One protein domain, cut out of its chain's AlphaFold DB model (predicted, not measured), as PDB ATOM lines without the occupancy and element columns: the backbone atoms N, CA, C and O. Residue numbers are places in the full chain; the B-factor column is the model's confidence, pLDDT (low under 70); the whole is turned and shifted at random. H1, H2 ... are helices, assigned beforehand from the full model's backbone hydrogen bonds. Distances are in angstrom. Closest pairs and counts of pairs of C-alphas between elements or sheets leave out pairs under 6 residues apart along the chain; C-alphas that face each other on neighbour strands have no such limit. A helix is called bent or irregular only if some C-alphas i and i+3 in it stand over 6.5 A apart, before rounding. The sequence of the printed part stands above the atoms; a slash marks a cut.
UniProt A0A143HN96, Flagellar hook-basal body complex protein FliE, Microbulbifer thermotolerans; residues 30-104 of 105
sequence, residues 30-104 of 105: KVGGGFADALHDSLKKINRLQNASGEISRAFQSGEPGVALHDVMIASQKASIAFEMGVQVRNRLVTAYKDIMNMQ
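AT A GLANCE: This is residues 30 to 104 of the 105 residues of the protein "Flagellar hook-basal body complex protein FliE" of Microbulbifer thermotolerans (UniProt A0A143HN96). A long helical hairpin: H2, the longer helix, and H1 run side by side in opposite ways, joined at one end by a short loop and opening from there into a narrow V. The far end of H2 runs on past H1, and residues 91 to 104 stick out as a single arm. The printed part has 75 residues with two named helices, H1 then H2, and no named strand; the class is all helix. The whole is only just extended, close to loose, with a radius of gyration of the C-alphas of 17.3 A, and it is a rod spanning 60 by 28 by 14 A.

HOW THE PARTS SIT: H2, residues 69 to 102, is the longest helix. It touches H1, residues 35 to 61, with 23 pairs of C-alphas within 8 A. Their closest C-alphas are those of Ser 53 and Ala 75, 4.8 A apart. The two run opposite ways at a shallow tilt of 26 degrees and form a helical hairpin. In both H1 and H2 every O i to N i+4 pair is within hydrogen-bond range.

IN THESE COORDINATES: H2 measures 49.5 A from C-alpha 69 at (90.063, 40.946, 17.773) to C-alpha 102 at (78.430, 89.033, 16.647). H1 measures 39.0 A and begins at C-alpha 35, at (79.853, 72.550, 2.476). Neither helix is bent.

THE WHOLE: The two C-alphas farthest apart are those of Pro 65, in the link, and Gln 104, at 60.9 A. The link from H1 to H2 is short, with 7 residues. Residues 91 to 104, of which 91 to 102 belong to H2, stand free; without them the body spans 47 by 21 by 13 A. The printed part has no cut. Its mean pLDDT is 89.0, and the model's confidence is under 70 at residues 30 to 33 and residue 104.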
ATOM      1  N   LYS A  30      82.405  73.529 -10.669       52.84
ATOM      2  CA  LYS A  30      81.185  73.181  -9.963       52.84
ATOM      3  C   LYS A  30      81.624  72.185  -8.907       52.84
ATOM      4  O   LYS A  30      81.709  70.984  -9.151       52.84
ATOM      5  N   VAL A  31      81.962  72.716  -7.737       57.47
ATOM      6  CA  VAL A  31      82.031  71.969  -6.494       57.47
ATOM      7  C   VAL A  31      80.604  71.480  -6.277       57.47
ATOM      8  O   VAL A  31      79.756  72.173  -5.721       57.47
ATOM      9  N   GLY A  32      80.294  70.335  -6.883       51.97
ATOM     10  CA  GLY A  32      79.044  69.636  -6.676       51.97
ATOM     11  C   GLY A  32      78.985  69.230  -5.211       51.97
ATOM     12  O   GLY A  32      79.846  68.488  -4.747       51.97
ATOM     13  N   GLY A  33      77.980  69.748  -4.509       60.50
ATOM     14  CA  GLY A  33      77.786  69.580  -3.073       60.50
ATOM     15  C   GLY A  33      78.341  70.768  -2.297       60.50
ATOM     16  O   GLY A  33      79.550  70.983  -2.233       60.50
ATOM     17  N   GLY A  34      77.452  71.557  -1.694       81.31
ATOM     18  CA  GLY A  34      77.875  72.631  -0.805       81.31
ATOM     19  C   GLY A  34      78.591  72.070   0.426       81.31
ATOM     20  O   GLY A  34      78.496  70.884   0.744       81.31
ATOM     21  N   PHE A  35      79.262  72.935   1.188       77.94
ATOM     22  CA  PHE A  35      79.853  72.550   2.476       77.94
ATOM     23  C   PHE A  35      78.844  71.819   3.390       77.94
ATOM     24  O   PHE A  35      79.209  70.873   4.083       77.94
ATOM     25  N   ALA A  36      77.567  72.221   3.358       82.44
ATOM     26  CA  ALA A  36      76.490  71.570   4.105       82.44
ATOM     27  C   ALA A  36      76.239  70.115   3.666       82.44
ATOM     28  O   ALA A  36      76.033  69.256   4.522       82.44
ATOM     29  N   ASP A  37      76.316  69.819   2.366       85.81
ATOM     30  CA  ASP A  37      76.167  68.457   1.842       85.81
ATOM     31  C   ASP A  37      77.365  67.590   2.243       85.81
ATOM     32  O   ASP A  37      77.196  66.488   2.764       85.81
ATOM     33  N   ALA A  38      78.583  68.125   2.106       84.31
ATOM     34  CA  ALA A  38      79.804  67.444   2.534       84.31
ATOM     35  C   ALA A  38      79.812  67.163   4.049       84.31
ATOM     36  O   ALA A  38      80.249  66.097   4.497       84.31
ATOM     37  N   LEU A  39      79.300  68.101   4.851       85.19
ATOM     38  CA  LEU A  39      79.109  67.925   6.287       85.19
ATOM     39  C   LEU A  39      78.081  66.832   6.587       85.19
ATOM     40  O   LEU A  39      78.344  65.957   7.412       85.19
ATOM     41  N   HIS A  40      76.922  66.866   5.930       88.88
ATOM     42  CA  HIS A  40      75.867  65.864   6.092       88.88
ATOM     43  C   HIS A  40      76.372  64.458   5.771       88.88
ATOM     44  O   HIS A  40      76.170  63.517   6.543       88.88
ATOM     45  N   ASP A  41      77.105  64.317   4.672       90.31
ATOM     46  CA  ASP A  41      77.714  63.051   4.284       90.31
ATOM     47  C   ASP A  41      78.803  62.603   5.262       90.31
ATOM     48  O   ASP A  41      78.897  61.414   5.582       90.31
ATOM     49  N   SER A  42      79.569  63.541   5.822       88.81
ATOM     50  CA  SER A  42      80.544  63.248   6.876       88.81
ATOM     51  C   SER A  42      79.866  62.736   8.151       88.81
ATOM     52  O   SER A  42      80.309  61.739   8.722       88.81
ATOM     53  N   LEU A  43      78.751  63.343   8.570       92.38
ATOM     54  CA  LEU A  43      77.964  62.887   9.724       92.38
ATOM     55  C   LEU A  43      77.382  61.488   9.497       92.38
ATOM     56  O   LEU A  43      77.494  60.618  10.366       92.38
ATOM     57  N   LYS A  44      76.833  61.225   8.306       95.00
ATOM     58  CA  LYS A  44      76.390  59.878   7.915       95.00
ATOM     59  C   LYS A  44      77.539  58.877   7.963       95.00
ATOM     60  O   LYS A  44      77.352  57.757   8.434       95.00
ATOM     61  N   LYS A  45      78.726  59.257   7.486       94.38
ATOM     62  CA  LYS A  45      79.915  58.397   7.510       94.38
ATOM     63  C   LYS A  45      80.330  58.054   8.941       94.38
ATOM     64  O   LYS A  45      80.596  56.888   9.210       94.38
ATOM     65  N   ILE A  46      80.325  59.022   9.859       95.44
ATOM     66  CA  ILE A  46      80.608  58.783  11.285       95.44
ATOM     67  C   ILE A  46      79.601  57.791  11.876       95.44
ATOM     68  O   ILE A  46      80.004  56.838  12.543       95.44
ATOM     69  N   ASN A  47      78.306  57.961  11.592       96.12
ATOM     70  CA  ASN A  47      77.275  57.035  12.063       96.12
ATOM     71  C   ASN A  47      77.495  55.607  11.536       96.12
ATOM     72  O   ASN A  47      77.462  54.654  12.313       96.12
ATOM     73  N   ARG A  48      77.805  55.456  10.241       97.00
ATOM     74  CA  ARG A  48      78.133  54.146   9.655       97.00
ATOM     75  C   ARG A  48      79.345  53.504  10.323       97.00
ATOM     76  O   ARG A  48      79.312  52.309  10.580       97.00
ATOM     77  N   LEU A  49      80.395  54.276  10.612       96.44
ATOM     78  CA  LEU A  49      81.595  53.757  11.278       96.44
ATOM     79  C   LEU A  49      81.300  53.274  12.702       96.44
ATOM     80  O   LEU A  49      81.785  52.213  13.085       96.44
ATOM     81  N   GLN A  50      80.475  54.002  13.462       96.00
ATOM     82  CA  GLN A  50      80.031  53.546  14.782       96.00
ATOM     83  C   GLN A  50      79.213  52.253  14.701       96.00
ATOM     84  O   GLN A  50      79.495  51.309  15.438       96.00
ATOM     85  N   ASN A  51      78.245  52.179  13.783       97.31
ATOM     86  CA  ASN A  51      77.430  50.976  13.612       97.31
ATOM     87  C   ASN A  51      78.289  49.776  13.201       97.31
ATOM     88  O   ASN A  51      78.197  48.729  13.831       97.31
ATOM     89  N   ALA A  52      79.181  49.958  12.222       95.38
ATOM     90  CA  ALA A  52      80.091  48.913  11.763       95.38
ATOM     91  C   ALA A  52      81.018  48.422  12.885       95.38
ATOM     92  O   ALA A  52      81.228  47.223  13.033       95.38
ATOM     93  N   SER A  53      81.545  49.327  13.721       95.81
ATOM     94  CA  SER A  53      82.333  48.931  14.894       95.81
ATOM     95  C   SER A  53      81.513  48.098  15.882       95.81
ATOM     96  O   SER A  53      82.014  47.097  16.396       95.81
ATOM     97  N   GLY A  54      80.250  48.464  16.113       95.62
ATOM     98  CA  GLY A  54      79.336  47.695  16.955       95.62
ATOM     99  C   GLY A  54      78.998  46.320  16.375       95.62
ATOM    100  O   GLY A  54      78.974  45.338  17.110       95.62
ATOM    101  N   GLU A  55      78.779  46.227  15.065       96.38
ATOM    102  CA  GLU A  55      78.526  44.957  14.373       96.38
ATOM    103  C   GLU A  55      79.731  44.022  14.434       96.38
ATOM    104  O   GLU A  55      79.580  42.881  14.855       96.38
ATOM    105  N   ILE A  56      80.933  44.517  14.122       94.94
ATOM    106  CA  ILE A  56      82.168  43.722  14.192       94.94
ATOM    107  C   ILE A  56      82.428  43.261  15.634       94.94
ATOM    108  O   ILE A  56      82.823  42.120  15.859       94.94
ATOM    109  N   SER A  57      82.143  44.113  16.626       94.50
ATOM    110  CA  SER A  57      82.239  43.737  18.043       94.50
ATOM    111  C   SER A  57      81.289  42.592  18.399       94.50
ATOM    112  O   SER A  57      81.698  41.649  19.072       94.50
ATOM    113  N   ARG A  58      80.035  42.647  17.932       96.31
ATOM    114  CA  ARG A  58      79.052  41.577  18.157       96.31
ATOM    115  C   ARG A  58      79.447  40.289  17.443       96.31
ATOM    116  O   ARG A  58      79.386  39.241  18.071       96.31
ATOM    117  N   ALA A  59      79.891  40.377  16.189       94.19
ATOM    118  CA  ALA A  59      80.343  39.230  15.401       94.19
ATOM    119  C   ALA A  59      81.536  38.523  16.065       94.19
ATOM    120  O   ALA A  59      81.580  37.296  16.162       94.19
ATOM    121  N   PHE A  60      82.473  39.297  16.619       94.44
ATOM    122  CA  PHE A  60      83.569  38.752  17.413       94.44
ATOM    123  C   PHE A  60      83.069  38.069  18.697       94.44
ATOM    124  O   PHE A  60      83.485  36.954  19.006       94.44
ATOM    125  N   GLN A  61      82.146  38.699  19.431       92.56
ATOM    126  CA  GLN A  61      81.559  38.128  20.652       92.56
ATOM    127  C   GLN A  61      80.760  36.844  20.394       92.56
ATOM    128  O   GLN A  61      80.738  35.965  21.253       92.56
ATOM    129  N   SER A  62      80.123  36.716  19.228       95.38
ATOM    130  CA  SER A  62      79.418  35.500  18.811       95.38
ATOM    131  C   SER A  62      80.345  34.410  18.263       95.38
ATOM    132  O   SER A  62      79.866  33.322  17.950       95.38
ATOM    133  N   GLY A  63      81.653  34.671  18.154       91.44
ATOM    134  CA  GLY A  63      82.634  33.714  17.638       91.44
ATOM    135  C   GLY A  63      82.539  33.496  16.128       91.44
ATOM    136  O   GLY A  63      82.834  32.399  15.654       91.44
ATOM    137  N   GLU A  64      82.095  34.508  15.375       93.38
ATOM    138  CA  GLU A  64      81.935  34.403  13.927       93.38
ATOM    139  C   GLU A  64      83.288  34.115  13.247       93.38
ATOM    140  O   GLU A  64      84.271  34.831  13.479       93.38
ATOM    141  N   PRO A  65      83.388  33.052  12.428       86.81
ATOM    142  CA  PRO A  65      84.651  32.668  11.817       86.81
ATOM    143  C   PRO A  65      85.151  33.755  10.863       86.81
ATOM    144  O   PRO A  65      84.417  34.245  10.010       86.81
ATOM    145  N   GLY A  66      86.432  34.103  10.989       86.38
ATOM    146  CA  GLY A  66      87.072  35.128  10.161       86.38
ATOM    147  C   GLY A  66      87.007  36.548  10.728       86.38
ATOM    148  O   GLY A  66      87.662  37.420  10.167       86.38
ATOM    149  N   VAL A  67      86.306  36.780  11.844       90.81
ATOM    150  CA  VAL A  67      86.361  38.050  12.582       90.81
ATOM    151  C   VAL A  67      87.346  37.917  13.737       90.81
ATOM    152  O   VAL A  67      87.150  37.117  14.652       90.81
ATOM    153  N   ALA A  68      88.414  38.707  13.716       93.81
ATOM    154  CA  ALA A  68      89.435  38.677  14.750       93.81
ATOM    155  C   ALA A  68      89.391  39.929  15.635       93.81
ATOM    156  O   ALA A  68      88.863  40.980  15.276       93.81
ATOM    157  N   LEU A  69      90.016  39.838  16.813       91.44
ATOM    158  CA  LEU A  69      90.063  40.946  17.773       91.44
ATOM    159  C   LEU A  69      90.664  42.227  17.166       91.44
ATOM    160  O   LEU A  69      90.223  43.331  17.477       91.44
ATOM    161  N   HIS A  70      91.655  42.092  16.279       95.00
ATOM    162  CA  HIS A  70      92.274  43.243  15.624       95.00
ATOM    163  C   HIS A  70      91.293  43.993  14.708       95.00
ATOM    164  O   HIS A  70      91.378  45.216  14.624       95.00
ATOM    165  N   ASP A  71      90.322  43.308  14.098       93.50
ATOM    166  CA  ASP A  71      89.279  43.942  13.286       93.50
ATOM    167  C   ASP A  71      88.373  44.820  14.149       93.50
ATOM    168  O   ASP A  71      88.098  45.969  13.797       93.50
ATOM    169  N   VAL A  72      87.977  44.314  15.325       94.00
ATOM    170  CA  VAL A  72      87.204  45.070  16.325       94.00
ATOM    171  C   VAL A  72      87.969  46.318  16.754       94.00
ATOM    172  O   VAL A  72      87.416  47.421  16.766       94.00
ATOM    173  N   MET A  73      89.257  46.163  17.073       94.75
ATOM    174  CA  MET A  73      90.114  47.268  17.501       94.75
ATOM    175  C   MET A  73      90.270  48.326  16.408       94.75
ATOM    176  O   MET A  73      90.118  49.515  16.680       94.75
ATOM    177  N   ILE A  74      90.524  47.914  15.162       96.25
ATOM    178  CA  ILE A  74      90.660  48.832  14.026       96.25
ATOM    179  C   ILE A  74      89.336  49.553  13.760       96.25
ATOM    180  O   ILE A  74      89.332  50.764  13.527       96.25
ATOM    181  N   ALA A  75      88.213  48.837  13.789       95.50
ATOM    182  CA  ALA A  75      86.897  49.428  13.580       95.50
ATOM    183  C   ALA A  75      86.556  50.450  14.675       95.50
ATOM    184  O   ALA A  75      86.117  51.557  14.359       95.50
ATOM    185  N   SER A  76      86.839  50.115  15.935       95.25
ATOM    186  CA  SER A  76      86.668  51.015  17.080       95.25
ATOM    187  C   SER A  76      87.544  52.263  16.955       95.25
ATOM    188  O   SER A  76      87.047  53.384  17.045       95.25
ATOM    189  N   GLN A  77      88.829  52.104  16.619       96.25
ATOM    190  CA  GLN A  77      89.743  53.233  16.435       96.25
ATOM    191  C   GLN A  77      89.282  54.164  15.304       96.25
ATOM    192  O   GLN A  77      89.305  55.387  15.453       96.25
ATOM    193  N   LYS A  78      88.819  53.599  14.179       95.81
ATOM    194  CA  LYS A  78      88.258  54.374  13.061       95.81
ATOM    195  C   LYS A  78      87.021  55.163  13.487       95.81
ATOM    196  O   LYS A  78      86.904  56.332  13.121       95.81
ATOM    197  N   ALA A  79      86.111  54.539  14.234       95.75
ATOM    198  CA  ALA A  79      84.903  55.193  14.726       95.75
ATOM    199  C   ALA A  79      85.234  56.347  15.688       95.75
ATOM    200  O   ALA A  79      84.699  57.443  15.514       95.75
ATOM    201  N   SER A  80      86.160  56.135  16.627       95.75
ATOM    202  CA  SER A  80      86.601  57.147  17.596       95.75
ATOM    203  C   SER A  80      87.239  58.360  16.920       95.75
ATOM    204  O   SER A  80      86.782  59.481  17.124       95.75
ATOM    205  N   ILE A  81      88.221  58.147  16.035       95.94
ATOM    206  CA  ILE A  81      88.887  59.247  15.315       95.94
ATOM    207  C   ILE A  81      87.876  60.017  14.454       95.94
ATOM    208  O   ILE A  81      87.864  61.248  14.440       95.94
ATOM    209  N   ALA A  82      86.994  59.312  13.738       94.56
ATOM    210  CA  ALA A  82      85.974  59.958  12.916       94.56
ATOM    211  C   ALA A  82      85.004  60.803  13.757       94.56
ATOM    212  O   ALA A  82      84.640  61.908  13.350       94.56
ATOM    213  N   PHE A  83      84.610  60.310  14.931       94.44
ATOM    214  CA  PHE A  83      83.760  61.046  15.859       94.44
ATOM    215  C   PHE A  83      84.451  62.298  16.408       94.44
ATOM    216  O   PHE A  83      83.862  63.378  16.360       94.44
ATOM    217  N   GLU A  84      85.701  62.187  16.861       94.94
ATOM    218  CA  GLU A  84      86.495  63.326  17.341       94.94
ATOM    219  C   GLU A  84      86.605  64.421  16.278       94.94
ATOM    220  O   GLU A  84      86.332  65.592  16.556       94.94
ATOM    221  N   MET A  85      86.913  64.042  15.034       91.69
ATOM    222  CA  MET A  85      86.915  64.978  13.908       91.69
ATOM    223  C   MET A  85      85.538  65.628  13.707       91.69
ATOM    224  O   MET A  85      85.448  66.840  13.514       91.69
ATOM    225  N   GLY A  86      84.454  64.855  13.809       91.56
ATOM    226  CA  GLY A  86      83.088  65.376  13.730       91.56
ATOM    227  C   GLY A  86      82.769  66.413  14.811       91.56
ATOM    228  O   GLY A  86      82.150  67.439  14.520       91.56
ATOM    229  N   VAL A  87      83.233  66.196  16.044       93.12
ATOM    230  CA  VAL A  87      83.081  67.158  17.147       93.12
ATOM    231  C   VAL A  87      83.817  68.463  16.843       93.12
ATOM    232  O   VAL A  87      83.256  69.537  17.064       93.12
ATOM    233  N   GLN A  88      85.029  68.399  16.287       91.25
ATOM    234  CA  GLN A  88      85.775  69.601  15.897       91.25
ATOM    235  C   GLN A  88      85.033  70.410  14.830       91.25
ATOM    236  O   GLN A  88      84.897  71.629  14.952       91.25
ATOM    237  N   VAL A  89      84.477  69.739  13.819       88.88
ATOM    238  CA  VAL A  89      83.695  70.404  12.769       88.88
ATOM    239  C   VAL A  89      82.417  71.024  13.340       88.88
ATOM    240  O   VAL A  89      82.125  72.187  13.059       88.88
ATOM    241  N   ARG A  90      81.690  70.300  14.203       87.75
ATOM    242  CA  ARG A  90      80.524  70.835  14.925       87.75
ATOM    243  C   ARG A  90      80.898  72.099  15.699       87.75
ATOM    244  O   ARG A  90      80.202  73.105  15.592       87.75
ATOM    245  N   ASN A  91      81.986  72.061  16.466       91.69
ATOM    246  CA  ASN A  91      82.438  73.208  17.248       91.69
ATOM    247  C   ASN A  91      82.767  74.395  16.338       91.69
ATOM    248  O   ASN A  91      82.316  75.506  16.606       91.69
ATOM    249  N   ARG A  92      83.471  74.159  15.223       88.62
ATOM    250  CA  ARG A  92      83.796  75.214  14.258       88.62
ATOM    251  C   ARG A  92      82.548  75.852  13.652       88.62
ATOM    252  O   ARG A  92      82.531  77.066  13.483       88.62
ATOM    253  N   LEU A  93      81.507  75.069  13.377       85.50
ATOM    254  CA  LEU A  93      80.233  75.566  12.850       85.50
ATOM    255  C   LEU A  93      79.460  76.405  13.859       85.50
ATOM    256  O   LEU A  93      78.952  77.468  13.515       85.50
ATOM    257  N   VAL A  94      79.402  75.949  15.110       88.00
ATOM    258  CA  VAL A  94      78.783  76.710  16.201       88.00
ATOM    259  C   VAL A  94      79.511  78.040  16.392       88.00
ATOM    260  O   VAL A  94      78.859  79.068  16.556       88.00
ATOM    261  N   THR A  95      80.845  78.039  16.342       89.06
ATOM    262  CA  THR A  95      81.641  79.270  16.404       89.06
ATOM    263  C   THR A  95      81.376  80.169  15.202       89.06
ATOM    264  O   THR A  95      81.065  81.328  15.405       89.06
ATOM    265  N   ALA A  96      81.389  79.647  13.973       86.12
ATOM    266  CA  ALA A  96      81.112  80.445  12.777       86.12
ATOM    267  C   ALA A  96      79.717  81.097  12.815       86.12
ATOM    268  O   ALA A  96      79.565  82.256  12.439       86.12
ATOM    269  N   TYR A  97      78.706  80.386  13.321       85.19
ATOM    270  CA  TYR A  97      77.375  80.955  13.539       85.19
ATOM    271  C   TYR A  97      77.392  82.078  14.588       85.19
ATOM    272  O   TYR A  97      76.806  83.137  14.369       85.19
ATOM    273  N   LYS A  98      78.096  81.879  15.711       86.69
ATOM    274  CA  LYS A  98      78.288  82.923  16.731       86.69
ATOM    275  C   LYS A  98      79.036  84.140  16.183       86.69
ATOM    276  O   LYS A  98      78.628  85.256  16.475       86.69
ATOM    277  N   ASP A  99      80.076  83.936  15.380       86.06
ATOM    278  CA  ASP A  99      80.866  85.005  14.763       86.06
ATOM    279  C   ASP A  99      79.990  85.868  13.838       86.06
ATOM    280  O   ASP A  99      80.048  87.091  13.912       86.06
ATOM    281  N   ILE A 100      79.113  85.247  13.034       82.38
ATOM    282  CA  ILE A 100      78.145  85.965  12.183       82.38
ATOM    283  C   ILE A 100      77.138  86.758  13.029       82.38
ATOM    284  O   ILE A 100      76.864  87.912  12.714       82.38
ATOM    285  N   MET A 101      76.602  86.175  14.109       81.50
ATOM    286  CA  MET A 101      75.690  86.897  15.010       81.50
ATOM    287  C   MET A 101      76.367  88.095  15.684       81.50
ATOM    288  O   MET A 101      75.738  89.130  15.872       81.50
ATOM    289  N   ASN A 102      77.650  87.970  16.017       81.06
ATOM    290  CA  ASN A 102      78.430  89.033  16.647       81.06
ATOM    291  C   ASN A 102      78.987  90.058  15.639       81.06
ATOM    292  O   ASN A 102      79.535  91.071  16.062       81.06
ATOM    293  N   MET A 103      78.856  89.822  14.324       78.50
ATOM    294  CA  MET A 103      79.248  90.770  13.267       78.50
ATOM    295  C   MET A 103      78.230  91.901  13.050       78.50
ATOM    296  O   MET A 103      78.523  92.828  12.296       78.50
ATOM    297  N   GLN A 104      77.052  91.847  13.683       64.56
ATOM    298  CA  GLN A 104      76.082  92.944  13.687       64.56
ATOM    299  C   GLN A 104      75.781  93.425  15.110       64.56
ATOM    300  O   GLN A 104      74.821  92.990  15.741       64.56
TER     301      GLN A 104